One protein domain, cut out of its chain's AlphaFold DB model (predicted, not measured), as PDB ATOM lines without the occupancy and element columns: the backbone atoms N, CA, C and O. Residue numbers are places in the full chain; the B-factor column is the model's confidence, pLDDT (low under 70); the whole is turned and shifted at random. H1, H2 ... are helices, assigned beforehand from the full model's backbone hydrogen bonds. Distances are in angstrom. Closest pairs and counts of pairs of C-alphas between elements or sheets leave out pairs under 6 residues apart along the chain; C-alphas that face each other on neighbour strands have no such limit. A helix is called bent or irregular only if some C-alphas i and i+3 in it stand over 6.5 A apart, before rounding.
ATOM      1  N   PRO A 142     179.854  -5.124-249.713       68.75
ATOM      2  CA  PRO A 142     178.601  -4.687-249.095       68.75
ATOM      3  C   PRO A 142     178.630  -3.214-248.667       68.75
ATOM      4  O   PRO A 142     179.669  -2.694-248.242       68.75
ATOM      5  N   GLU A 143     177.469  -2.550-248.693       71.44
ATOM      6  CA  GLU A 143     177.373  -1.125-248.353       71.44
ATOM      7  C   GLU A 143     177.846  -0.845-246.919       71.44
ATOM      8  O   GLU A 143     178.579   0.122-246.686       71.44
ATOM      9  N   LEU A 144     177.523  -1.741-245.981       69.88
ATOM     10  CA  LEU A 144     178.006  -1.681-244.601       69.88
ATOM     11  C   LEU A 144     179.531  -1.565-244.518       69.88
ATOM     12  O   LEU A 144     180.059  -0.732-243.777       69.88
ATOM     13  N   LEU A 145     180.242  -2.398-245.282       75.94
ATOM     14  CA  LEU A 145     181.698  -2.458-245.264       75.94
ATOM     15  C   LEU A 145     182.291  -1.184-245.870       75.94
ATOM     16  O   LEU A 145     183.188  -0.580-245.283       75.94
ATOM     17  N   LEU A 146     181.721  -0.703-246.978       82.88
ATOM     18  CA  LEU A 146     182.120   0.560-247.603       82.88
ATOM     19  C   LEU A 146     181.915   1.762-246.672       82.88
ATOM     20  O   LEU A 146     182.764   2.652-246.614       82.88
ATOM     21  N   ASN A 147     180.834   1.774-245.896       81.88
ATOM     22  CA  ASN A 147     180.538   2.840-244.939       81.88
ATOM     23  C   ASN A 147     181.466   2.854-243.712       81.88
ATOM     24  O   ASN A 147     181.501   3.848-242.988       81.88
ATOM     25  N   VAL A 148     182.204   1.770-243.455       83.44
ATOM     26  CA  VAL A 148     183.247   1.711-242.417       83.44
ATOM     27  C   VAL A 148     184.620   2.024-243.022       83.44
ATOM     28  O   VAL A 148     185.373   2.839-242.491       83.44
ATOM     29  N   VAL A 149     184.945   1.378-244.141       89.81
ATOM     30  CA  VAL A 149     186.294   1.347-244.717       89.81
ATOM     31  C   VAL A 149     186.626   2.638-245.460       89.81
ATOM     32  O   VAL A 149     187.702   3.190-245.251       89.81
ATOM     33  N   VAL A 150     185.715   3.172-246.281       92.12
ATOM     34  CA  VAL A 150     185.995   4.385-247.069       92.12
ATOM     35  C   VAL A 150     186.318   5.597-246.182       92.12
ATOM     36  O   VAL A 150     187.345   6.224-246.436       92.12
ATOM     37  N   PRO A 151     185.557   5.917-245.110       92.81
ATOM     38  CA  PRO A 151     185.950   7.003-244.212       92.81
ATOM     39  C   PRO A 151     187.329   6.791-243.573       92.81
ATOM     40  O   PRO A 151     188.072   7.755-243.405       92.81
ATOM     41  N   ALA A 152     187.696   5.546-243.242       94.12
ATOM     42  CA  ALA A 152     189.010   5.234-242.681       94.12
ATOM     43  C   ALA A 152     190.142   5.460-243.695       94.12
ATOM     44  O   ALA A 152     191.173   6.022-243.331       94.12
ATOM     45  N   ILE A 153     189.941   5.086-244.963       94.88
ATOM     46  CA  ILE A 153     190.906   5.348-246.041       94.88
ATOM     47  C   ILE A 153     191.078   6.856-246.246       94.88
ATOM     48  O   ILE A 153     192.206   7.346-246.285       94.88
ATOM     49  N   VAL A 154     189.969   7.596-246.343       94.12
ATOM     50  CA  VAL A 154     189.989   9.049-246.562       94.12
ATOM     51  C   VAL A 154     190.706   9.759-245.411       94.12
ATOM     52  O   VAL A 154     191.604  10.558-245.655       94.12
ATOM     53  N   GLU A 155     190.392   9.420-244.160       93.19
ATOM     54  CA  GLU A 155     191.063   9.997-242.986       93.19
ATOM     55  C   GLU A 155     192.559   9.633-242.922       93.19
ATOM     56  O   GLU A 155     193.380  10.447-242.499       93.19
ATOM     57  N   ALA A 156     192.935   8.416-243.325       91.06
ATOM     58  CA  ALA A 156     194.306   7.928-243.198       91.06
ATOM     59  C   ALA A 156     195.246   8.384-244.322       91.06
ATOM     60  O   ALA A 156     196.439   8.559-244.064       91.06
ATOM     61  N   LEU A 157     194.729   8.522-245.547       89.88
ATOM     62  CA  LEU A 157     195.533   8.693-246.762       89.88
ATOM     63  C   LEU A 157     195.245   9.987-247.534       89.88
ATOM     64  O   LEU A 157     196.092  10.413-248.311       89.88
ATOM     65  N   VAL A 158     194.078  10.611-247.338       88.75
ATOM     66  CA  VAL A 158     193.636  11.773-248.133       88.75
ATOM     67  C   VAL A 158     193.640  13.050-247.290       88.75
ATOM     68  O   VAL A 158     194.216  14.054-247.693       88.75
ATOM     69  N   GLU A 159     193.053  13.010-246.095       84.56
ATOM     70  CA  GLU A 159     192.910  14.159-245.184       84.56
ATOM     71  C   GLU A 159     194.084  14.256-244.187       84.56
ATOM     72  O   GLU A 159     193.906  14.424-242.973       84.56
ATOM     73  N   ILE A 160     195.317  14.116-244.691       81.44
ATOM     74  CA  ILE A 160     196.528  14.129-243.863       81.44
ATOM     75  C   ILE A 160     196.879  15.579-243.476       81.44
ATOM     76  O   ILE A 160     197.156  16.401-244.354       81.44
ATOM     77  N   PRO A 161     196.943  15.920-242.173       78.56
ATOM     78  CA  PRO A 161     197.291  17.271-241.741       78.56
ATOM     79  C   PRO A 161     198.656  17.724-242.266       78.56
ATOM     80  O   PRO A 161     199.651  17.017-242.111       78.56
ATOM     81  N   GLY A 162     198.707  18.928-242.840       77.62
ATOM     82  CA  GLY A 162     199.943  19.530-243.349       77.62
ATOM     83  C   GLY A 162     200.377  19.045-244.736       77.62
ATOM     84  O   GLY A 162     201.411  19.498-245.219       77.62
ATOM     85  N   GLN A 163     199.603  18.167-245.381       81.44
ATOM     86  CA  GLN A 163     199.822  17.758-246.770       81.44
ATOM     87  C   GLN A 163     198.971  18.592-247.746       81.44
ATOM     88  O   GLN A 163     197.955  19.168-247.341       81.44
ATOM     89  N   PRO A 164     199.371  18.681-249.029       82.75
ATOM     90  CA  PRO A 164     198.562  19.310-250.067       82.75
ATOM     91  C   PRO A 164     197.189  18.648-250.196       82.75
ATOM     92  O   PRO A 164     197.059  17.432-250.062       82.75
ATOM     93  N   ALA A 165     196.170  19.448-250.509       84.81
ATOM     94  CA  ALA A 165     194.840  18.925-250.782       84.81
ATOM     95  C   ALA A 165     194.872  18.029-252.030       84.81
ATOM     96  O   ALA A 165     195.259  18.464-253.114       84.81
ATOM     97  N   VAL A 166     194.438  16.783-251.868       88.56
ATOM     98  CA  VAL A 166     194.271  15.821-252.964       88.56
ATOM     99  C   VAL A 166     192.989  16.172-253.735       88.56
ATOM    100  O   VAL A 166     192.033  16.685-253.146       88.56
ATOM    101  N   SER A 167     192.909  15.916-255.043       90.69
ATOM    102  CA  SER A 167     191.653  16.106-255.788       90.69
ATOM    103  C   SER A 167     190.619  15.020-255.430       90.69
ATOM    104  O   SER A 167     190.980  13.968-254.908       90.69
ATOM    105  N   ASP A 168     189.316  15.261-255.644       89.75
ATOM    106  CA  ASP A 168     188.287  14.229-255.384       89.75
ATOM    107  C   ASP A 168     188.503  12.980-256.275       89.75
ATOM    108  O   ASP A 168     188.222  11.869-255.830       89.75
ATOM    109  N   ALA A 169     189.030  13.157-257.495       89.44
ATOM    110  CA  ALA A 169     189.320  12.072-258.435       89.44
ATOM    111  C   ALA A 169     190.498  11.212-257.958       89.44
ATOM    112  O   ALA A 169     190.329  10.012-257.763       89.44
ATOM    113  N   ASP A 170     191.637  11.836-257.641       92.19
ATOM    114  CA  ASP A 170     192.810  11.108-257.133       92.19
ATOM    115  C   ASP A 170     192.489  10.402-255.806       92.19
ATOM    116  O   ASP A 170     192.944   9.293-255.538       92.19
ATOM    117  N   ALA A 171     191.661  11.023-254.959       93.00
ATOM    118  CA  ALA A 171     191.218  10.412-253.712       93.00
ATOM    119  C   ALA A 171     190.307   9.192-253.939       93.00
ATOM    120  O   ALA A 171     190.353   8.245-253.151       93.00
ATOM    121  N   ALA A 172     189.489   9.195-254.997       92.06
ATOM    122  CA  ALA A 172     188.705   8.029-255.389       92.06
ATOM    123  C   ALA A 172     189.603   6.890-255.885       92.06
ATOM    124  O   ALA A 172     189.400   5.753-255.459       92.06
ATOM    125  N   ASP A 173     190.635   7.194-256.673       92.75
ATOM    126  CA  ASP A 173     191.617   6.201-257.125       92.75
ATOM    127  C   ASP A 173     192.373   5.577-255.944       92.75
ATOM    128  O   ASP A 173     192.480   4.356-255.854       92.75
ATOM    129  N   VAL A 174     192.785   6.383-254.956       93.69
ATOM    130  CA  VAL A 174     193.388   5.878-253.706       93.69
ATOM    131  C   VAL A 174     192.451   4.911-252.976       93.69
ATOM    132  O   VAL A 174     192.892   3.870-252.484       93.69
ATOM    133  N   VAL A 175     191.154   5.224-252.897       92.75
ATOM    134  CA  VAL A 175     190.167   4.325-252.278       92.75
ATOM    135  C   VAL A 175     190.031   3.028-253.069       92.75
ATOM    136  O   VAL A 175     190.061   1.953-252.471       92.75
ATOM    137  N   LEU A 176     189.915   3.104-254.395       91.81
ATOM    138  CA  LEU A 176     189.814   1.931-255.264       91.81
ATOM    139  C   LEU A 176     191.036   1.017-255.142       91.81
ATOM    140  O   LEU A 176     190.871  -0.202-255.047       91.81
ATOM    141  N   ASP A 177     192.228   1.600-255.083       93.44
ATOM    142  CA  ASP A 177     193.499   0.905-254.915       93.44
ATOM    143  C   ASP A 177     193.578   0.137-253.590       93.44
ATOM    144  O   ASP A 177     193.988  -1.027-253.554       93.44
ATOM    145  N   VAL A 178     193.175   0.774-252.485       93.25
ATOM    146  CA  VAL A 178     193.163   0.130-251.162       93.25
ATOM    147  C   VAL A 178     192.114  -0.977-251.104       93.25
ATOM    148  O   VAL A 178     192.394  -2.047-250.558       93.25
ATOM    149  N   LEU A 179     190.933  -0.759-251.689       90.50
ATOM    150  CA  LEU A 179     189.892  -1.786-251.761       90.50
ATOM    151  C   LEU A 179     190.374  -3.013-252.553       90.50
ATOM    152  O   LEU A 179     190.186  -4.151-252.126       90.50
ATOM    153  N   GLU A 180     191.071  -2.801-253.668       91.88
ATOM    154  CA  GLU A 180     191.632  -3.886-254.474       91.88
ATOM    155  C   GLU A 180     192.769  -4.626-253.755       91.88
ATOM    156  O   GLU A 180     192.870  -5.854-253.826       91.88
ATOM    157  N   ARG A 181     193.637  -3.904-253.036       93.19
ATOM    158  CA  ARG A 181     194.700  -4.535-252.242       93.19
ATOM    159  C   ARG A 181     194.132  -5.343-251.074       93.19
ATOM    160  O   ARG A 181     194.566  -6.474-250.875       93.19
ATOM    161  N   GLY A 182     193.136  -4.824-250.356       90.38
ATOM    162  CA  GLY A 182     192.475  -5.557-249.274       90.38
ATOM    163  C   GLY A 182     191.766  -6.830-249.755       90.38
ATOM    164  O   GLY A 182     191.863  -7.875-249.109       90.38
ATOM    165  N   ALA A 183     191.130  -6.792-250.931       86.25
ATOM    166  CA  ALA A 183     190.546  -7.985-251.545       86.25
ATOM    167  C   ALA A 183     191.614  -9.047-251.880       86.25
ATOM    168  O   ALA A 183     191.419 -10.230-251.587       86.25
ATOM    169  N   ARG A 184     192.772  -8.631-252.418       90.81
ATOM    170  CA  ARG A 184     193.918  -9.528-252.671       90.81
ATOM    171  C   ARG A 184     194.463 -10.156-251.389       90.81
ATOM    172  O   ARG A 184     194.569 -11.374-251.326       90.81
ATOM    173  N   LEU A 185     194.710  -9.354-250.351       89.44
ATOM    174  CA  LEU A 185     195.169  -9.835-249.038       89.44
ATOM    175  C   LEU A 185     194.194 -10.845-248.415       89.44
ATOM    176  O   LEU A 185     194.610 -11.856-247.854       89.44
ATOM    177  N   THR A 186     192.887 -10.615-248.562       85.19
ATOM    178  CA  THR A 186     191.853 -11.562-248.118       85.19
ATOM    179  C   THR A 186     191.964 -12.898-248.862       85.19
ATOM    180  O   THR A 186     191.887 -13.961-248.244       85.19
ATOM    181  N   ALA A 187     192.155 -12.865-250.185       83.56
ATOM    182  CA  ALA A 187     192.318 -14.069-250.996       83.56
ATOM    183  C   ALA A 187     193.619 -14.823-250.666       83.56
ATOM    184  O   ALA A 187     193.591 -16.045-250.538       83.56
ATOM    185  N   GLU A 188     194.728 -14.105-250.470       85.75
ATOM    186  CA  GLU A 188     196.022 -14.662-250.052       85.75
ATOM    187  C   GLU A 188     195.911 -15.364-248.688       85.75
ATOM    188  O   GLU A 188     196.344 -16.508-248.545       85.75
ATOM    189  N   TYR A 189     195.240 -14.741-247.712       82.50
ATOM    190  CA  TYR A 189     195.008 -15.329-246.389       82.50
ATOM    191  C   TYR A 189     194.209 -16.637-246.455       82.50
ATOM    192  O   TYR A 189     194.544 -17.612-245.777       82.50
ATOM    193  N   ARG A 190     193.174 -16.684-247.308       77.44
ATOM    194  CA  ARG A 190     192.390 -17.906-247.553       77.44
ATOM    195  C   ARG A 190     193.218 -18.986-248.240       77.44
ATOM    196  O   ARG A 190     193.176 -20.137-247.818       77.44
ATOM    197  N   ALA A 191     193.969 -18.626-249.281       80.75
ATOM    198  CA  ALA A 191     194.799 -19.562-250.036       80.75
ATOM    199  C   ALA A 191     195.908 -20.183-249.170       80.75
ATOM    200  O   ALA A 191     196.236 -21.355-249.339       80.75
ATOM    201  N   ALA A 192     196.432 -19.426-248.204       80.94
ATOM    202  CA  ALA A 192     197.405 -19.901-247.228       80.94
ATOM    203  C   ALA A 192     196.815 -20.862-246.172       80.94
ATOM    204  O   ALA A 192     197.562 -21.401-245.356       80.94
ATOM    205  N   GLY A 193     195.493 -21.088-246.164       71.88
ATOM    206  CA  GLY A 193     194.833 -21.996-245.221       71.88
ATOM    207  C   GLY A 193     194.960 -21.553-243.763       71.88
ATOM    208  O   GLY A 193     194.929 -22.389-242.858       71.88
ATOM    209  N   LEU A 194     195.149 -20.250-243.530       73.75
ATOM    210  CA  LEU A 194     195.369 -19.707-242.196       73.75
ATOM    211  C   LEU A 194     194.112 -19.838-241.334       73.75
ATOM    212  O   LEU A 194     192.975 -19.733-241.799       73.75
ATOM    213  N   SER A 195     194.336 -20.084-240.044       65.69
ATOM    214  CA  SER A 195     193.283 -20.368-239.077       65.69
ATOM    215  C   SER A 195     192.294 -19.209-238.960       65.69
ATOM    216  O   SER A 195     192.579 -18.191-238.331       65.69
ATOM    217  N   THR A 196     191.080 -19.395-239.474       64.62
ATOM    218  CA  THR A 196     189.937 -18.547-239.116       64.62
ATOM    219  C   THR A 196     189.625 -18.698-237.620       64.62
ATOM    220  O   THR A 196     189.913 -19.765-237.066       64.62
ATOM    221  N   PRO A 197     189.004 -17.704-236.954       58.59
ATOM    222  CA  PRO A 197     188.636 -17.807-235.541       58.59
ATOM    223  C   PRO A 197     187.855 -19.103-235.259       58.59
ATOM    224  O   PRO A 197     186.680 -19.216-235.603       58.59
ATOM    225  N   SER A 198     188.506 -20.113-234.668       47.44
ATOM    226  CA  SER A 198     187.876 -21.399-234.357       47.44
ATOM    227  C   SER A 198     188.472 -22.066-233.105       47.44
ATOM    228  O   SER A 198     189.583 -21.762-232.667       47.44
ATOM    229  N   ALA A 199     187.654 -22.925-232.486       39.78
ATOM    230  CA  ALA A 199     187.813 -23.652-231.217       39.78
ATOM    231  C   ALA A 199     187.846 -22.830-229.909       39.78
ATOM    232  O   ALA A 199     187.061 -23.122-229.009       39.78
ATOM    233  N   ALA A 200     188.704 -21.814-229.771       41.91
ATOM    234  CA  ALA A 200     188.866 -21.093-228.492       41.91
ATOM    235  C   ALA A 200     187.890 -19.914-228.299       41.91
ATOM    236  O   ALA A 200     187.577 -19.549-227.169       41.91
ATOM    237  N   ASN A 201     187.411 -19.330-229.401       48.16
ATOM    238  CA  ASN A 201     186.437 -18.234-229.441       48.16
ATOM    239  C   ASN A 201     185.499 -18.443-230.643       48.16
ATOM    240  O   ASN A 201     185.669 -17.776-231.668       48.16
ATOM    241  N   PRO A 202     184.565 -19.409-230.574       50.44
ATOM    242  CA  PRO A 202     183.609 -19.629-231.652       50.44
ATOM    243  C   PRO A 202     182.823 -18.341-231.909       50.44
ATOM    244  O   PRO A 202     182.299 -17.736-230.973       50.44
ATOM    245  N   LEU A 203     182.779 -17.906-233.170       50.34
ATOM    246  CA  LEU A 203     181.983 -16.743-233.545       50.34
ATOM    247  C   LEU A 203     180.498 -17.053-233.309       50.34
ATOM    248  O   LEU A 203     180.053 -18.172-233.571       50.34
ATOM    249  N   PRO A 204     179.707 -16.070-232.858       45.06
ATOM    250  CA  PRO A 204     178.298 -16.279-232.558       45.06
ATOM    251  C   PRO A 204     177.439 -16.434-233.823       45.06
ATOM    252  O   PRO A 204     176.246 -16.702-233.693       45.06
ATOM    253  N   VAL A 205     178.010 -16.239-235.023       46.19
ATOM    254  CA  VAL A 205     177.326 -16.329-236.326       46.19
ATOM    255  C   VAL A 205     178.258 -16.931-237.375       46.19
ATOM    256  O   VAL A 205     179.427 -16.546-237.474       46.19
ATOM    257  N   THR A 206     177.718 -17.843-238.176       41.75
ATOM    258  CA  THR A 206     178.330 -18.399-239.389       41.75
ATOM    259  C   THR A 206     178.551 -17.287-240.430       41.75
ATOM    260  O   THR A 206     177.738 -16.380-240.511       41.75
ATOM    261  N   GLY A 207     179.649 -17.305-241.199       47.66
ATOM    262  CA  GLY A 207     179.943 -16.298-242.247       47.66
ATOM    263  C   GLY A 207     180.725 -15.050-241.791       47.66
ATOM    264  O   GLY A 207     181.443 -14.443-242.579       47.66
ATOM    265  N   ASN A 208     180.722 -14.724-240.494       61.66
ATOM    266  CA  ASN A 208     181.417 -13.532-239.981       61.66
ATOM    267  C   ASN A 208     182.950 -13.600-240.050       61.66
ATOM    268  O   ASN A 208     183.601 -12.560-240.012       61.66
ATOM    269  N   ALA A 209     183.549 -14.789-240.151       64.94
ATOM    270  CA  ALA A 209     185.004 -14.919-240.246       64.94
ATOM    271  C   ALA A 209     185.556 -14.169-241.469       64.94
ATOM    272  O   ALA A 209     186.518 -13.419-241.338       64.94
ATOM    273  N   ASP A 210     184.894 -14.297-242.619       69.69
ATOM    274  CA  ASP A 210     185.298 -13.638-243.859       69.69
ATOM    275  C   ASP A 210     185.175 -12.114-243.781       69.69
ATOM    276  O   ASP A 210     186.068 -11.394-244.223       69.69
ATOM    277  N   PHE A 211     184.110 -11.614-243.155       73.81
ATOM    278  CA  PHE A 211     183.938 -10.184-242.905       73.81
ATOM    279  C   PHE A 211     185.064  -9.613-242.027       73.81
ATOM    280  O   PHE A 211     185.632  -8.566-242.345       73.81
ATOM    281  N   LEU A 212     185.434 -10.310-240.945       79.38
ATOM    282  CA  LEU A 212     186.524  -9.878-240.063       79.38
ATOM    283  C   LEU A 212     187.888  -9.939-240.770       79.38
ATOM    284  O   LEU A 212     188.704  -9.040-240.576       79.38
ATOM    285  N   VAL A 213     188.124 -10.951-241.614       82.50
ATOM    286  CA  VAL A 213     189.339 -11.042-242.445       82.50
ATOM    287  C   VAL A 213     189.407  -9.875-243.431       82.50
ATOM    288  O   VAL A 213     190.449  -9.230-243.513       82.50
ATOM    289  N   ARG A 214     188.305  -9.524-244.111       84.12
ATOM    290  CA  ARG A 214     188.263  -8.359-245.017       84.12
ATOM    291  C   ARG A 214     188.538  -7.044-244.288       84.12
ATOM    292  O   ARG A 214     189.351  -6.250-244.750       84.12
ATOM    293  N   LEU A 215     187.916  -6.817-243.127       86.75
ATOM    294  CA  LEU A 215     188.185  -5.632-242.297       86.75
ATOM    295  C   LEU A 215     189.662  -5.540-241.892       86.75
ATOM    296  O   LEU A 215     190.268  -4.472-242.013       86.75
ATOM    297  N   ALA A 216     190.251  -6.651-241.443       89.19
ATOM    298  CA  ALA A 216     191.681  -6.716-241.156       89.19
ATOM    299  C   ALA A 216     192.512  -6.408-242.412       89.19
ATOM    300  O   ALA A 216     193.497  -5.676-242.331       89.19
ATOM    301  N   ALA A 217     192.091  -6.896-243.581       90.19
ATOM    302  CA  ALA A 217     192.841  -6.755-244.825       90.19
ATOM    303  C   ALA A 217     192.867  -5.312-245.309       90.19
ATOM    304  O   ALA A 217     193.913  -4.827-245.731       90.19
ATOM    305  N   TYR A 218     191.759  -4.585-245.169       91.69
ATOM    306  CA  TYR A 218     191.750  -3.153-245.451       91.69
ATOM    307  C   TYR A 218     192.596  -2.358-244.471       91.69
ATOM    308  O   TYR A 218     193.264  -1.415-244.883       91.69
ATOM    309  N   ARG A 219     192.624  -2.739-243.189       91.56
ATOM    310  CA  ARG A 219     193.525  -2.101-242.223       91.56
ATOM    311  C   ARG A 219     194.987  -2.262-242.641       91.56
ATOM    312  O   ARG A 219     195.718  -1.275-242.636       91.56
ATOM    313  N   VAL A 220     195.395  -3.479-243.003       92.00
ATOM    314  CA  VAL A 220     196.761  -3.767-243.466       92.00
ATOM    315  C   VAL A 220     197.046  -3.026-244.773       92.00
ATOM    316  O   VAL A 220     198.058  -2.349-244.862       92.00
ATOM    317  N   ALA A 221     196.121  -3.017-245.736       93.38
ATOM    318  CA  ALA A 221     196.282  -2.264-246.983       93.38
ATOM    319  C   ALA A 221     196.432  -0.742-246.754       93.38
ATOM    320  O   ALA A 221     197.228  -0.085-247.429       93.38
ATOM    321  N   ILE A 222     195.708  -0.170-245.782       91.94
ATOM    322  CA  ILE A 222     195.905   1.223-245.348       91.94
ATOM    323  C   ILE A 222     197.313   1.393-244.758       91.94
ATOM    324  O   ILE A 222     198.004   2.346-245.112       91.94
ATOM    325  N   ALA A 223     197.759   0.485-243.886       90.38
ATOM    326  CA  ALA A 223     199.090   0.543-243.280       90.38
ATOM    327  C   ALA A 223     200.221   0.402-244.318       90.38
ATOM    328  O   ALA A 223     201.166   1.190-244.283       90.38
ATOM    329  N   GLU A 224     200.094  -0.512-245.285       90.62
ATOM    330  CA  GLU A 224     201.020  -0.695-246.412       90.62
ATOM    331  C   GLU A 224     201.159   0.606-247.210       90.62
ATOM    332  O   GLU A 224     202.270   1.085-247.435       90.62
ATOM    333  N   ARG A 225     200.036   1.247-247.567       90.38
ATOM    334  CA  ARG A 225     200.047   2.528-248.295       90.38
ATOM    335  C   ARG A 225     200.658   3.679-247.503       90.38
ATOM    336  O   ARG A 225     201.136   4.637-248.103       90.38
ATOM    337  N   ARG A 226     200.674   3.587-246.173       87.38
ATOM    338  CA  ARG A 226     201.370   4.541-245.296       87.38
ATOM    339  C   ARG A 226     202.853   4.214-245.096       87.38
ATOM    340  O   ARG A 226     203.533   4.999-244.442       87.38
ATOM    341  N   GLY A 227     203.343   3.083-245.606       85.81
ATOM    342  CA  GLY A 227     204.689   2.583-245.316       85.81
ATOM    343  C   GLY A 227     204.866   2.157-243.855       85.81
ATOM    344  O   GLY A 227     205.953   2.297-243.305       85.81
ATOM    345  N   LEU A 228     203.782   1.719-243.206       84.62
ATOM    346  CA  LEU A 228     203.745   1.319-241.793       84.62
ATOM    347  C   LEU A 228     203.433  -0.167-241.586       84.62
ATOM    348  O   LEU A 228     203.424  -0.611-240.439       84.62
ATOM    349  N   ALA A 229     203.144  -0.907-242.657       78.12
ATOM    350  CA  ALA A 229     203.060  -2.359-242.584       78.12
ATOM    351  C   ALA A 229     204.467  -2.942-242.397       78.12
ATOM    352  O   ALA A 229     205.435  -2.446-242.978       78.12
ATOM    353  N   GLY A 230     204.571  -3.973-241.569       74.69
ATOM    354  CA  GLY A 230     205.759  -4.797-241.425       74.69
ATOM    355  C   GLY A 230     206.037  -5.644-242.667       74.69
ATOM    356  O   GLY A 230     205.291  -5.629-243.644       74.69
ATOM    357  N   ASP A 231     207.125  -6.410-242.605       81.00
ATOM    358  CA  ASP A 231     207.644  -7.170-243.752       81.00
ATOM    359  C   ASP A 231     206.728  -8.329-244.201       81.00
ATOM    360  O   ASP A 231     206.856  -8.804-245.329       81.00
ATOM    361  N   ASP A 232     205.803  -8.781-243.343       87.62
ATOM    362  CA  ASP A 232     204.844  -9.857-243.631       87.62
ATOM    363  C   ASP A 232     203.384  -9.409-243.390       87.62
ATOM    364  O   ASP A 232     202.870  -9.492-242.266       87.62
ATOM    365  N   PRO A 233     202.680  -8.964-244.449       86.19
ATOM    366  CA  PRO A 233     201.279  -8.550-244.379       86.19
ATOM    367  C   PRO A 233     200.315  -9.648-243.906       86.19
ATOM    368  O   PRO A 233     199.275  -9.340-243.317       86.19
ATOM    369  N   LEU A 234     200.627 -10.929-244.146       86.38
ATOM    370  CA  LEU A 234     199.759 -12.042-243.747       86.38
ATOM    371  C   LEU A 234     199.866 -12.329-242.246       86.38
ATOM    372  O   LEU A 234     198.851 -12.647-241.619       86.38
ATOM    373  N   ASP A 235     201.047 -12.155-241.652       86.81
ATOM    374  CA  ASP A 235     201.240 -12.242-240.198       86.81
ATOM    375  C   ASP A 235     200.510 -11.101-239.459       86.81
ATOM    376  O   ASP A 235     199.851 -11.318-238.437       86.81
ATOM    377  N   GLU A 236     200.524  -9.881-240.005       86.31
ATOM    378  CA  GLU A 236     199.730  -8.765-239.464       86.31
ATOM    379  C   GLU A 236     198.223  -9.026-239.527       86.31
ATOM    380  O   GLU A 236     197.476  -8.712-238.585       86.31
ATOM    381  N   LEU A 237     197.775  -9.655-240.614       85.44
ATOM    382  CA  LEU A 237     196.397 -10.088-240.772       85.44
ATOM    383  C   LEU A 237     196.021 -11.144-239.730       85.44
ATOM    384  O   LEU A 237     195.001 -11.013-239.047       85.44
ATOM    385  N   ALA A 238     196.882 -12.149-239.546       84.12
ATOM    386  CA  ALA A 238     196.691 -13.227-238.583       84.12
ATOM    387  C   ALA A 238     196.616 -12.728-237.129       84.12
ATOM    388  O   ALA A 238     195.914 -13.329-236.316       84.12
ATOM    389  N   LYS A 239     197.272 -11.606-236.803       85.38
ATOM    390  CA  LYS A 239     197.173 -10.944-235.488       85.38
ATOM    391  C   LYS A 239     195.899 -10.112-235.329       85.38
ATOM    392  O   LYS A 239     195.317 -10.089-234.244       85.38
ATOM    393  N   SER A 240     195.451  -9.451-236.396       83.56
ATOM    394  CA  SER A 240     194.300  -8.534-236.368       83.56
ATOM    395  C   SER A 240     192.951  -9.267-236.318       83.56
ATOM    396  O   SER A 240     192.020  -8.837-235.634       83.56
ATOM    397  N   VAL A 241     192.837 -10.411-236.999       83.12
ATOM    398  CA  VAL A 241     191.592 -11.199-237.073       83.12
ATOM    399  C   VAL A 241     191.088 -11.666-235.687       83.12
ATOM    400  O   VAL A 241     189.903 -11.470-235.394       83.12
ATOM    401  N   PRO A 242     191.928 -12.205-234.778       80.12
ATOM    402  CA  PRO A 242     191.524 -12.524-233.405       80.12
ATOM    403  C   PRO A 242     191.069 -11.317-232.572       80.12
ATOM    404  O   PRO A 242     190.174 -11.456-231.734       80.12
ATOM    405  N   GLU A 243     191.649 -10.131-232.785       82.50
ATOM    406  CA  GLU A 243     191.244  -8.906-232.083       82.50
ATOM    407  C   GLU A 243     189.813  -8.507-232.468       82.50
ATOM    408  O   GLU A 243     188.964  -8.293-231.592       82.50
ATOM    409  N   LEU A 244     189.528  -8.495-233.774       81.19
ATOM    410  CA  LEU A 244     188.203  -8.222-234.328       81.19
ATOM    411  C   LEU A 244     187.176  -9.278-233.883       81.19
ATOM    412  O   LEU A 244     186.061  -8.935-233.486       81.19
ATOM    413  N   ALA A 245     187.568 -10.555-233.839       77.81
ATOM    414  CA  ALA A 245     186.735 -11.623-233.285       77.81
ATOM    415  C   ALA A 245     186.440 -11.409-231.790       77.81
ATOM    416  O   ALA A 245     185.329 -11.662-231.326       77.81
ATOM    417  N   GLY A 246     187.409 -10.906-231.021       76.38
ATOM    418  CA  GLY A 246     187.224 -10.535-229.621       76.38
ATOM    419  C   GLY A 246     186.258  -9.361-229.431       76.38
ATOM    420  O   GLY A 246     185.447  -9.391-228.505       76.38
ATOM    421  N   ILE A 247     186.318  -8.342-230.298       76.06
ATOM    422  CA  ILE A 247     185.357  -7.225-230.333       76.06
ATOM    423  C   ILE A 247     183.945  -7.756-230.584       76.06
ATOM    424  O   ILE A 247     183.048  -7.498-229.779       76.06
ATOM    425  N   LEU A 248     183.777  -8.565-231.634       71.50
ATOM    426  CA  LEU A 248     182.488  -9.145-231.995       71.50
ATOM    427  C   LEU A 248     181.926 -10.004-230.862       71.50
ATOM    428  O   LEU A 248     180.787  -9.818-230.443       71.50
ATOM    429  N   ASN A 249     182.742 -10.899-230.303       66.69
ATOM    430  CA  ASN A 249     182.329 -11.742-229.187       66.69
ATOM    431  C   ASN A 249     181.903 -10.909-227.980       66.69
ATOM    432  O   ASN A 249     180.850 -11.173-227.408       66.69
ATOM    433  N   ARG A 250     182.654  -9.869-227.597       69.44
ATOM    434  CA  ARG A 250     182.267  -8.999-226.474       69.44
ATOM    435  C   ARG A 250     180.952  -8.271-226.731       69.44
ATOM    436  O   ARG A 250     180.144  -8.202-225.814       69.44
ATOM    437  N   ALA A 251     180.746  -7.747-227.935       64.00
ATOM    438  CA  ALA A 251     179.521  -7.042-228.306       64.00
ATOM    439  C   ALA A 251     178.292  -7.969-228.318       64.00
ATOM    440  O   ALA A 251     177.205  -7.578-227.901       64.00
ATOM    441  N   MET A 252     178.484  -9.224-228.732       58.16
ATOM    442  CA  MET A 252     177.409 -10.210-228.852       58.16
ATOM    443  C   MET A 252     177.119 -10.992-227.562       58.16
ATOM    444  O   MET A 252     176.055 -11.595-227.454       58.16
ATOM    445  N   THR A 253     178.043 -11.010-226.593       53.28
ATOM    446  CA  THR A 253     177.935 -11.851-225.378       53.28
ATOM    447  C   THR A 253     177.899 -11.079-224.061       53.28
ATOM    448  O   THR A 253     177.664 -11.689-223.015       53.28
ATOM    449  N   ARG A 254     178.126  -9.756-224.060       48.34
ATOM    450  CA  ARG A 254     178.046  -8.952-222.834       48.34
ATOM    451  C   ARG A 254     176.662  -8.321-222.662       48.34
ATOM    452  O   ARG A 254     176.170  -7.716-223.606       48.34
ATOM    453  N   PRO A 255     176.092  -8.363-221.447       43.53
ATOM    454  CA  PRO A 255     174.949  -7.532-221.094       43.53
ATOM    455  C   PRO A 255     175.368  -6.052-221.144       43.53
ATOM    456  O   PRO A 255     176.396  -5.689-220.558       43.53
ATOM    457  N   ALA A 256     174.623  -5.197-221.851       42.94
ATOM    458  CA  ALA A 256     174.905  -3.764-221.906       42.94
ATOM    459  C   ALA A 256     174.925  -3.184-220.479       42.94
ATOM    460  O   ALA A 256     173.930  -3.193-219.756       42.94
ATOM    461  N   GLY A 257     176.094  -2.726-220.025       37.25
ATOM    462  CA  GLY A 257     176.247  -2.154-218.691       37.25
ATOM    463  C   GLY A 257     175.467  -0.845-218.569       37.25
ATOM    464  O   GLY A 257     175.793   0.100-219.276       37.25
ATOM    465  N   SER A 258     174.451  -0.847-217.698       37.69
ATOM    466  CA  SER A 258     173.712   0.202-216.948       37.69
ATOM    467  C   SER A 258     173.695   1.702-217.334       37.69
ATOM    468  O   SER A 258     173.022   2.467-216.646       37.69
ATOM    469  N   TRP A 259     174.356   2.173-218.390       39.69
ATOM    470  CA  TRP A 259     174.377   3.580-218.822       39.69
ATOM    471  C   TRP A 259     173.739   3.816-220.195       39.69
ATOM    472  O   TRP A 259     173.278   4.922-220.477       39.69
ATOM    473  N   MET A 260     173.654   2.794-221.049       37.09
ATOM    474  CA  MET A 260     172.807   2.841-222.241       37.09
ATOM    475  C   MET A 260     171.449   2.240-221.881       37.09
ATOM    476  O   MET A 260     171.397   1.161-221.306       37.09
ATOM    477  N   ARG A 261     170.359   2.961-222.168       38.22
ATOM    478  CA  ARG A 261     168.962   2.543-221.940       38.22
ATOM    479  C   ARG A 261     168.562   1.380-222.868       38.22
ATOM    480  O   ARG A 261     167.688   1.547-223.708       38.22
ATOM    481  N   ARG A 262     169.254   0.255-222.760       38.72
ATOM    482  CA  ARG A 262     168.952  -1.032-223.390       38.72
ATOM    483  C   ARG A 262     168.981  -2.078-222.284       38.72
ATOM    484  O   ARG A 262     169.744  -1.927-221.324       38.72
ATOM    485  N   GLY A 263     168.095  -3.066-222.350       33.59
ATOM    486  CA  GLY A 263     167.982  -4.069-221.300       33.59
ATOM    487  C   GLY A 263     169.311  -4.805-221.085       33.59
ATOM    488  O   GLY A 263     170.105  -4.937-222.019       33.59
ATOM    489  N   PRO A 264     169.573  -5.340-219.880       34.88
ATOM    490  CA  PRO A 264     170.775  -6.120-219.581       34.88
ATOM    491  C   PRO A 264     170.902  -7.419-220.404       34.88
ATOM    492  O   PRO A 264     171.809  -8.189-220.142       34.88
ATOM    493  N   ASP A 265     170.050  -7.678-221.398       38.16
ATOM    494  CA  ASP A 265     170.014  -8.914-222.186       38.16
ATOM    495  C   ASP A 265     170.085  -8.668-223.717       38.16
ATOM    496  O   ASP A 265     169.832  -9.582-224.512       38.16
ATOM    497  N   GLU A 266     170.435  -7.450-224.152       37.47
ATOM    498  CA  GLU A 266     170.528  -7.063-225.570       37.47
ATOM    499  C   GLU A 266     171.974  -7.133-226.102       37.47
ATOM    500  O   GLU A 266     172.876  -6.478-225.580       37.47
ATOM    501  N   SER A 267     172.196  -7.928-227.156       44.09
ATOM    502  CA  SER A 267     173.445  -7.939-227.934       44.09
ATOM    503  C   SER A 267     173.551  -6.667-228.769       44.09
ATOM    504  O   SER A 267     172.607  -6.346-229.493       44.09
ATOM    505  N   ASP A 268     174.695  -5.987-228.738       55.91
ATOM    506  CA  ASP A 268     174.840  -4.686-229.392       55.91
ATOM    507  C   ASP A 268     175.742  -4.773-230.631       55.91
ATOM    508  O   ASP A 268     176.941  -4.494-230.607       55.91
ATOM    509  N   VAL A 269     175.139  -5.216-231.736       56.22
ATOM    510  CA  VAL A 269     175.779  -5.309-233.058       56.22
ATOM    511  C   VAL A 269     176.327  -3.954-233.500       56.22
ATOM    512  O   VAL A 269     177.449  -3.882-234.000       56.22
ATOM    513  N   ALA A 270     175.571  -2.881-233.260       61.84
ATOM    514  CA  ALA A 270     175.992  -1.522-233.572       61.84
ATOM    515  C   ALA A 270     177.262  -1.148-232.804       61.84
ATOM    516  O   ALA A 270     178.190  -0.612-233.396       61.84
ATOM    517  N   VAL A 271     177.382  -1.543-231.531       69.62
ATOM    518  CA  VAL A 271     178.625  -1.360-230.762       69.62
ATOM    519  C   VAL A 271     179.802  -2.134-231.359       69.62
ATOM    520  O   VAL A 271     180.926  -1.632-231.322       69.62
ATOM    521  N   ALA A 272     179.594  -3.336-231.904       72.94
ATOM    522  CA  ALA A 272     180.668  -4.074-232.576       72.94
ATOM    523  C   ALA A 272     181.142  -3.329-233.833       72.94
ATOM    524  O   ALA A 272     182.341  -3.139-234.024       72.94
ATOM    525  N   ILE A 273     180.196  -2.869-234.651       72.88
ATOM    526  CA  ILE A 273     180.471  -2.158-235.900       72.88
ATOM    527  C   ILE A 273     181.112  -0.786-235.620       72.88
ATOM    528  O   ILE A 273     182.123  -0.452-236.240       72.88
ATOM    529  N   ASP A 274     180.630  -0.054-234.615       78.25
ATOM    530  CA  ASP A 274     181.262   1.165-234.101       78.25
ATOM    531  C   ASP A 274     182.719   0.898-233.696       78.25
ATOM    532  O   ASP A 274     183.636   1.646-234.040       78.25
ATOM    533  N   GLN A 275     182.965  -0.197-232.968       83.25
ATOM    534  CA  GLN A 275     184.315  -0.582-232.556       83.25
ATOM    535  C   GLN A 275     185.191  -0.989-233.744       83.25
ATOM    536  O   GLN A 275     186.389  -0.711-233.711       83.25
ATOM    537  N   PHE A 276     184.631  -1.572-234.807       86.25
ATOM    538  CA  PHE A 276     185.361  -1.822-236.053       86.25
ATOM    539  C   PHE A 276     185.730  -0.520-236.769       86.25
ATOM    540  O   PHE A 276     186.869  -0.384-237.218       86.25
ATOM    541  N   ALA A 277     184.822   0.459-236.816       85.38
ATOM    542  CA  ALA A 277     185.097   1.785-237.370       85.38
ATOM    543  C   ALA A 277     186.194   2.513-236.580       85.38
ATOM    544  O   ALA A 277     187.139   3.039-237.170       85.38
ATOM    545  N   VAL A 278     186.130   2.474-235.242       87.81
ATOM    546  CA  VAL A 278     187.192   3.004-234.370       87.81
ATOM    547  C   VAL A 278     188.506   2.273-234.612       87.81
ATOM    548  O   VAL A 278     189.546   2.925-234.724       87.81
ATOM    549  N   HIS A 279     188.476   0.941-234.693       88.88
ATOM    550  CA  HIS A 279     189.662   0.132-234.933       88.88
ATOM    551  C   HIS A 279     190.313   0.566-236.249       88.88
ATOM    552  O   HIS A 279     191.437   1.064-236.210       88.88
ATOM    553  N   LEU A 280     189.601   0.508-237.379       87.75
ATOM    554  CA  LEU A 280     190.099   0.938-238.692       87.75
ATOM    555  C   LEU A 280     190.614   2.382-238.694       87.75
ATOM    556  O   LEU A 280     191.748   2.626-239.100       87.75
ATOM    557  N   GLY A 281     189.830   3.334-238.179       85.44
ATOM    558  CA  GLY A 281     190.217   4.745-238.144       85.44
ATOM    559  C   GLY A 281     191.425   5.039-237.250       85.44
ATOM    560  O   GLY A 281     192.160   5.990-237.498       85.44
ATOM    561  N   SER A 282     191.701   4.200-236.247       87.81
ATOM    562  CA  SER A 282     192.891   4.348-235.395       87.81
ATOM    563  C   SER A 282     194.203   4.059-236.133       87.81
ATOM    564  O   SER A 282     195.270   4.366-235.606       87.81
ATOM    565  N   ALA A 283     194.140   3.500-237.346       83.69
ATOM    566  CA  ALA A 283     195.290   3.354-238.230       83.69
ATOM    567  C   ALA A 283     195.664   4.657-238.963       83.69
ATOM    568  O   ALA A 283     196.622   4.643-239.726       83.69
ATOM    569  N   ALA A 284     194.950   5.772-238.763       85.06
ATOM    570  CA  ALA A 284     195.239   7.074-239.370       85.06
ATOM    571  C   ALA A 284     196.184   7.956-238.512       85.06
ATOM    572  O   ALA A 284     196.355   7.711-237.308       85.06
ATOM    573  N   PRO A 285     196.802   9.014-239.085       78.62
ATOM    574  CA  PRO A 285     197.533  10.020-238.314       78.62
ATOM    575  C   PRO A 285     196.634  10.661-237.238       78.62
ATOM    576  O   PRO A 285     195.624  11.291-237.543       78.62
ATOM    577  N   GLY A 286     196.994  10.501-235.961       80.19
ATOM    578  CA  GLY A 286     196.189  10.964-234.817       80.19
ATOM    579  C   GLY A 286     195.502   9.852-234.015       80.19
ATOM    580  O   GLY A 286     194.855  10.149-233.008       80.19
ATOM    581  N   GLY A 287     195.663   8.584-234.416       86.31
ATOM    582  CA  GLY A 287     195.297   7.415-233.613       86.31
ATOM    583  C   GLY A 287     193.840   7.445-233.150       86.31
ATOM    584  O   GLY A 287     192.922   7.604-233.952       86.31
ATOM    585  N   GLY A 288     193.613   7.346-231.838       85.06
ATOM    586  CA  GLY A 288     192.262   7.286-231.269       85.06
ATOM    587  C   GLY A 288     191.361   8.483-231.608       85.06
ATOM    588  O   GLY A 288     190.149   8.311-231.711       85.06
ATOM    589  N   ALA A 289     191.914   9.682-231.834       85.81
ATOM    590  CA  ALA A 289     191.117  10.843-232.247       85.81
ATOM    591  C   ALA A 289     190.574  10.686-233.679       85.81
ATOM    592  O   ALA A 289     189.418  11.012-233.936       85.81
ATOM    593  N   ALA A 290     191.380  10.130-234.589       85.94
ATOM    594  CA  ALA A 290     190.940   9.787-235.938       85.94
ATOM    595  C   ALA A 290     189.920   8.636-235.914       85.94
ATOM    596  O   ALA A 290     188.881   8.723-236.564       85.94
ATOM    597  N   GLY A 291     190.137   7.629-235.059       86.94
ATOM    598  CA  GLY A 291     189.162   6.564-234.799       86.94
ATOM    599  C   GLY A 291     187.790   7.093-234.357       86.94
ATOM    600  O   GLY A 291     186.767   6.654-234.878       86.94
ATOM    601  N   LYS A 292     187.747   8.087-233.457       86.75
ATOM    602  CA  LYS A 292     186.492   8.746-233.048       86.75
ATOM    603  C   LYS A 292     185.789   9.453-234.214       86.75
ATOM    604  O   LYS A 292     184.572   9.335-234.331       86.75
ATOM    605  N   ARG A 293     186.531  10.165-235.074       88.62
ATOM    606  CA  ARG A 293     185.960  10.854-236.248       88.62
ATOM    607  C   ARG A 293     185.405   9.869-237.268       88.62
ATOM    608  O   ARG A 293     184.261  10.019-237.687       88.62
ATOM    609  N   VAL A 294     186.172   8.833-237.608       88.50
ATOM    610  CA  VAL A 294     185.734   7.759-238.514       88.50
ATOM    611  C   VAL A 294     184.468   7.093-237.983       88.50
ATOM    612  O   VAL A 294     183.521   6.921-238.741       88.50
ATOM    613  N   ASN A 295     184.401   6.808-236.681       86.50
ATOM    614  CA  ASN A 295     183.198   6.274-236.046       86.50
ATOM    615  C   ASN A 295     181.988   7.223-236.154       86.50
ATOM    616  O   ASN A 295     180.884   6.802-236.480       86.50
ATOM    617  N   ALA A 296     182.186   8.523-235.928       84.62
ATOM    618  CA  ALA A 296     181.114   9.506-236.065       84.62
ATOM    619  C   ALA A 296     180.594   9.612-237.512       84.62
ATOM    620  O   ALA A 296     179.383   9.665-237.725       84.62
ATOM    621  N   VAL A 297     181.486   9.579-238.512       86.00
ATOM    622  CA  VAL A 297     181.108   9.533-239.937       86.00
ATOM    623  C   VAL A 297     180.375   8.234-240.267       86.00
ATOM    624  O   VAL A 297     179.308   8.263-240.875       86.00
ATOM    625  N   HIS A 298     180.914   7.104-239.815       84.31
ATOM    626  CA  HIS A 298     180.332   5.777-239.972       84.31
ATOM    627  C   HIS A 298     178.881   5.716-239.471       84.31
ATOM    628  O   HIS A 298     178.008   5.265-240.209       84.31
ATOM    629  N   ARG A 299     178.600   6.222-238.264       78.31
ATOM    630  CA  ARG A 299     177.242   6.252-237.686       78.31
ATOM    631  C   ARG A 299     176.255   7.058-238.524       78.31
ATOM    632  O   ARG A 299     175.089   6.692-238.639       78.31
ATOM    633  N   VAL A 300     176.711   8.152-239.136       77.62
ATOM    634  CA  VAL A 300     175.874   8.948-240.047       77.62
ATOM    635  C   VAL A 300     175.564   8.171-241.332       77.62
ATOM    636  O   VAL A 300     174.434   8.227-241.813       77.62
ATOM    637  N   LEU A 301     176.542   7.440-241.877       77.38
ATOM    638  CA  LEU A 301     176.393   6.686-243.127       77.38
ATOM    639  C   LEU A 301     175.581   5.392-242.958       77.38
ATOM    640  O   LEU A 301     174.741   5.091-243.802       77.38
ATOM    641  N   ASN A 302     175.793   4.654-241.865       68.38
ATOM    642  CA  ASN A 302     175.154   3.359-241.608       68.38
ATOM    643  C   ASN A 302     173.828   3.423-240.858       68.38
ATOM    644  O   ASN A 302     173.228   2.380-240.606       68.38
ATOM    645  N   HIS A 303     173.318   4.619-240.560       60.41
ATOM    646  CA  HIS A 303     171.958   4.762-240.035       60.41
ATOM    647  C   HIS A 303     170.915   4.064-240.930       60.41
ATOM    648  O   HIS A 303     169.959   3.491-240.427       60.41
ATOM    649  N   ARG A 304     171.158   4.016-242.247       51.06
ATOM    650  CA  ARG A 304     170.308   3.336-243.243       51.06
ATOM    651  C   ARG A 304     170.189   1.823-243.055       51.06
ATOM    652  O   ARG A 304     169.259   1.230-243.570       51.06
ATOM    653  N   LEU A 305     171.132   1.202-242.351       48.62
ATOM    654  CA  LEU A 305     171.140  -0.242-242.106       48.62
ATOM    655  C   LEU A 305     170.419  -0.606-240.798       48.62
ATOM    656  O   LEU A 305     170.615  -1.701-240.272       48.62
ATOM    657  N   HIS A 306     169.643   0.334-240.241       47.78
ATOM    658  CA  HIS A 306     168.872   0.182-239.006       47.78
ATOM    659  C   HIS A 306     169.718  -0.255-237.789       47.78
ATOM    660  O   HIS A 306     169.200  -0.803-236.822       47.78
TER     661      HIS A 306
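This is residues 142 to 306 of the 582 residues of an uncharacterized protein of Saccharopolyspora spinosa (UniProt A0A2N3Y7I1). Follow the printed part from its first residue and a body of packed helices comes into view: H1, H5 and H6 form a close group, and H3 runs beside H1 to complete a bundle of four helices. The long H2 crosses H1 and H3 on one side, and H4 crosses H3 on its other side, with H3 between them, before reaching H5 near its own last residues. You will find 165 residues with six named helices, H1 to H6 in chain order, and no named strand; the class is all helix. The whole is compact, with a radius of gyration of the C-alphas of 16.1 A, and it spans 49 by 39 by 25 A.

Begin with the bundle, a group of helices in touch: H1, residues 143 to 158, H3, residues 208 to 225, H5, residues 269 to 281, and H6, residues 288 to 305. H1 and H3 touch at a shallow tilt of 15 degrees, the same way; look at their closest C-alphas, Ile 153 and Ile 222, 6.5 A apart. Residues 276 to 281 of H5 touch H1 at a shallow tilt of 23 degrees, the same way, and the closest C-alphas, Ala 152 and Gly 281, are 4.7 A apart. H1 and H6 touch and run opposite ways at a shallow tilt of 30 degrees, closest at the C-alphas of Val 148 and His 298, 5.6 A apart. H5 and H6 are a helical hairpin at a steep tilt of 43 degrees, opposite ways, with the C-alphas of Gly 281 and Gly 291 closest at 4.0 A. H3 and H5 only just touch, with 3 pairs of C-alphas within 8 A, the closest being Arg 219 and Leu 280 at 5.8 A. Now look at H2, residues 168 to 191: its residues 171 to 178 touch H1, with the C-alphas of Val 158 and Ala 171 closest at 6.2 A. Its residues 178 to 186 touch H3 at a steep tilt of 54 degrees, closest at the C-alphas of Gly 182 and Tyr 218, 4.6 A apart. H4, residues 233 to 253, touches H3 at a steep tilt of 46 degrees, opposite ways, with the C-alphas of Ala 216 and Ser 240 closest at 5.8 A. H4 and H5 form a second helical hairpin, where residues 244 to 252 of H4 touch H5 and the C-alphas of Ala 251 and Ala 272 are closest at 5.3 A. H4 and H6 are apart. Every O i to N i+4 pair is within hydrogen-bond range in H2, H3 and H5; the counts are 10 of 12 in H1, 15 of 17 in H4 and 12 of 14 in H6.

Find C-alpha 143 at (177.373, -1.125, -248.353); from there H1 runs 20.8 A to C-alpha 158. H2, the longest helix, runs 34.8 A from C-alpha 168 at (188.287, 14.229, -255.384). H3 measures 26.0 A, H4 30.3 A and H5 18.3 A. H6 runs 24.9 A to C-alpha 305 at (171.140, -0.242, -242.106); it has a kink of 37 degrees near residue 299 and is only just irregular, with C-alphas 301 and 304 6.9 A apart.

The printed part has no cut. Its two farthest C-alphas, those of Pro 164 and Asp 265, are 48.9 A apart. Look for the long links at residues 192 to 207 and 254 to 268. The mean pLDDT of the printed part is 75.9; 46 residues are under 70, among them 195 to 210, 249 to 271 and 302 to 306.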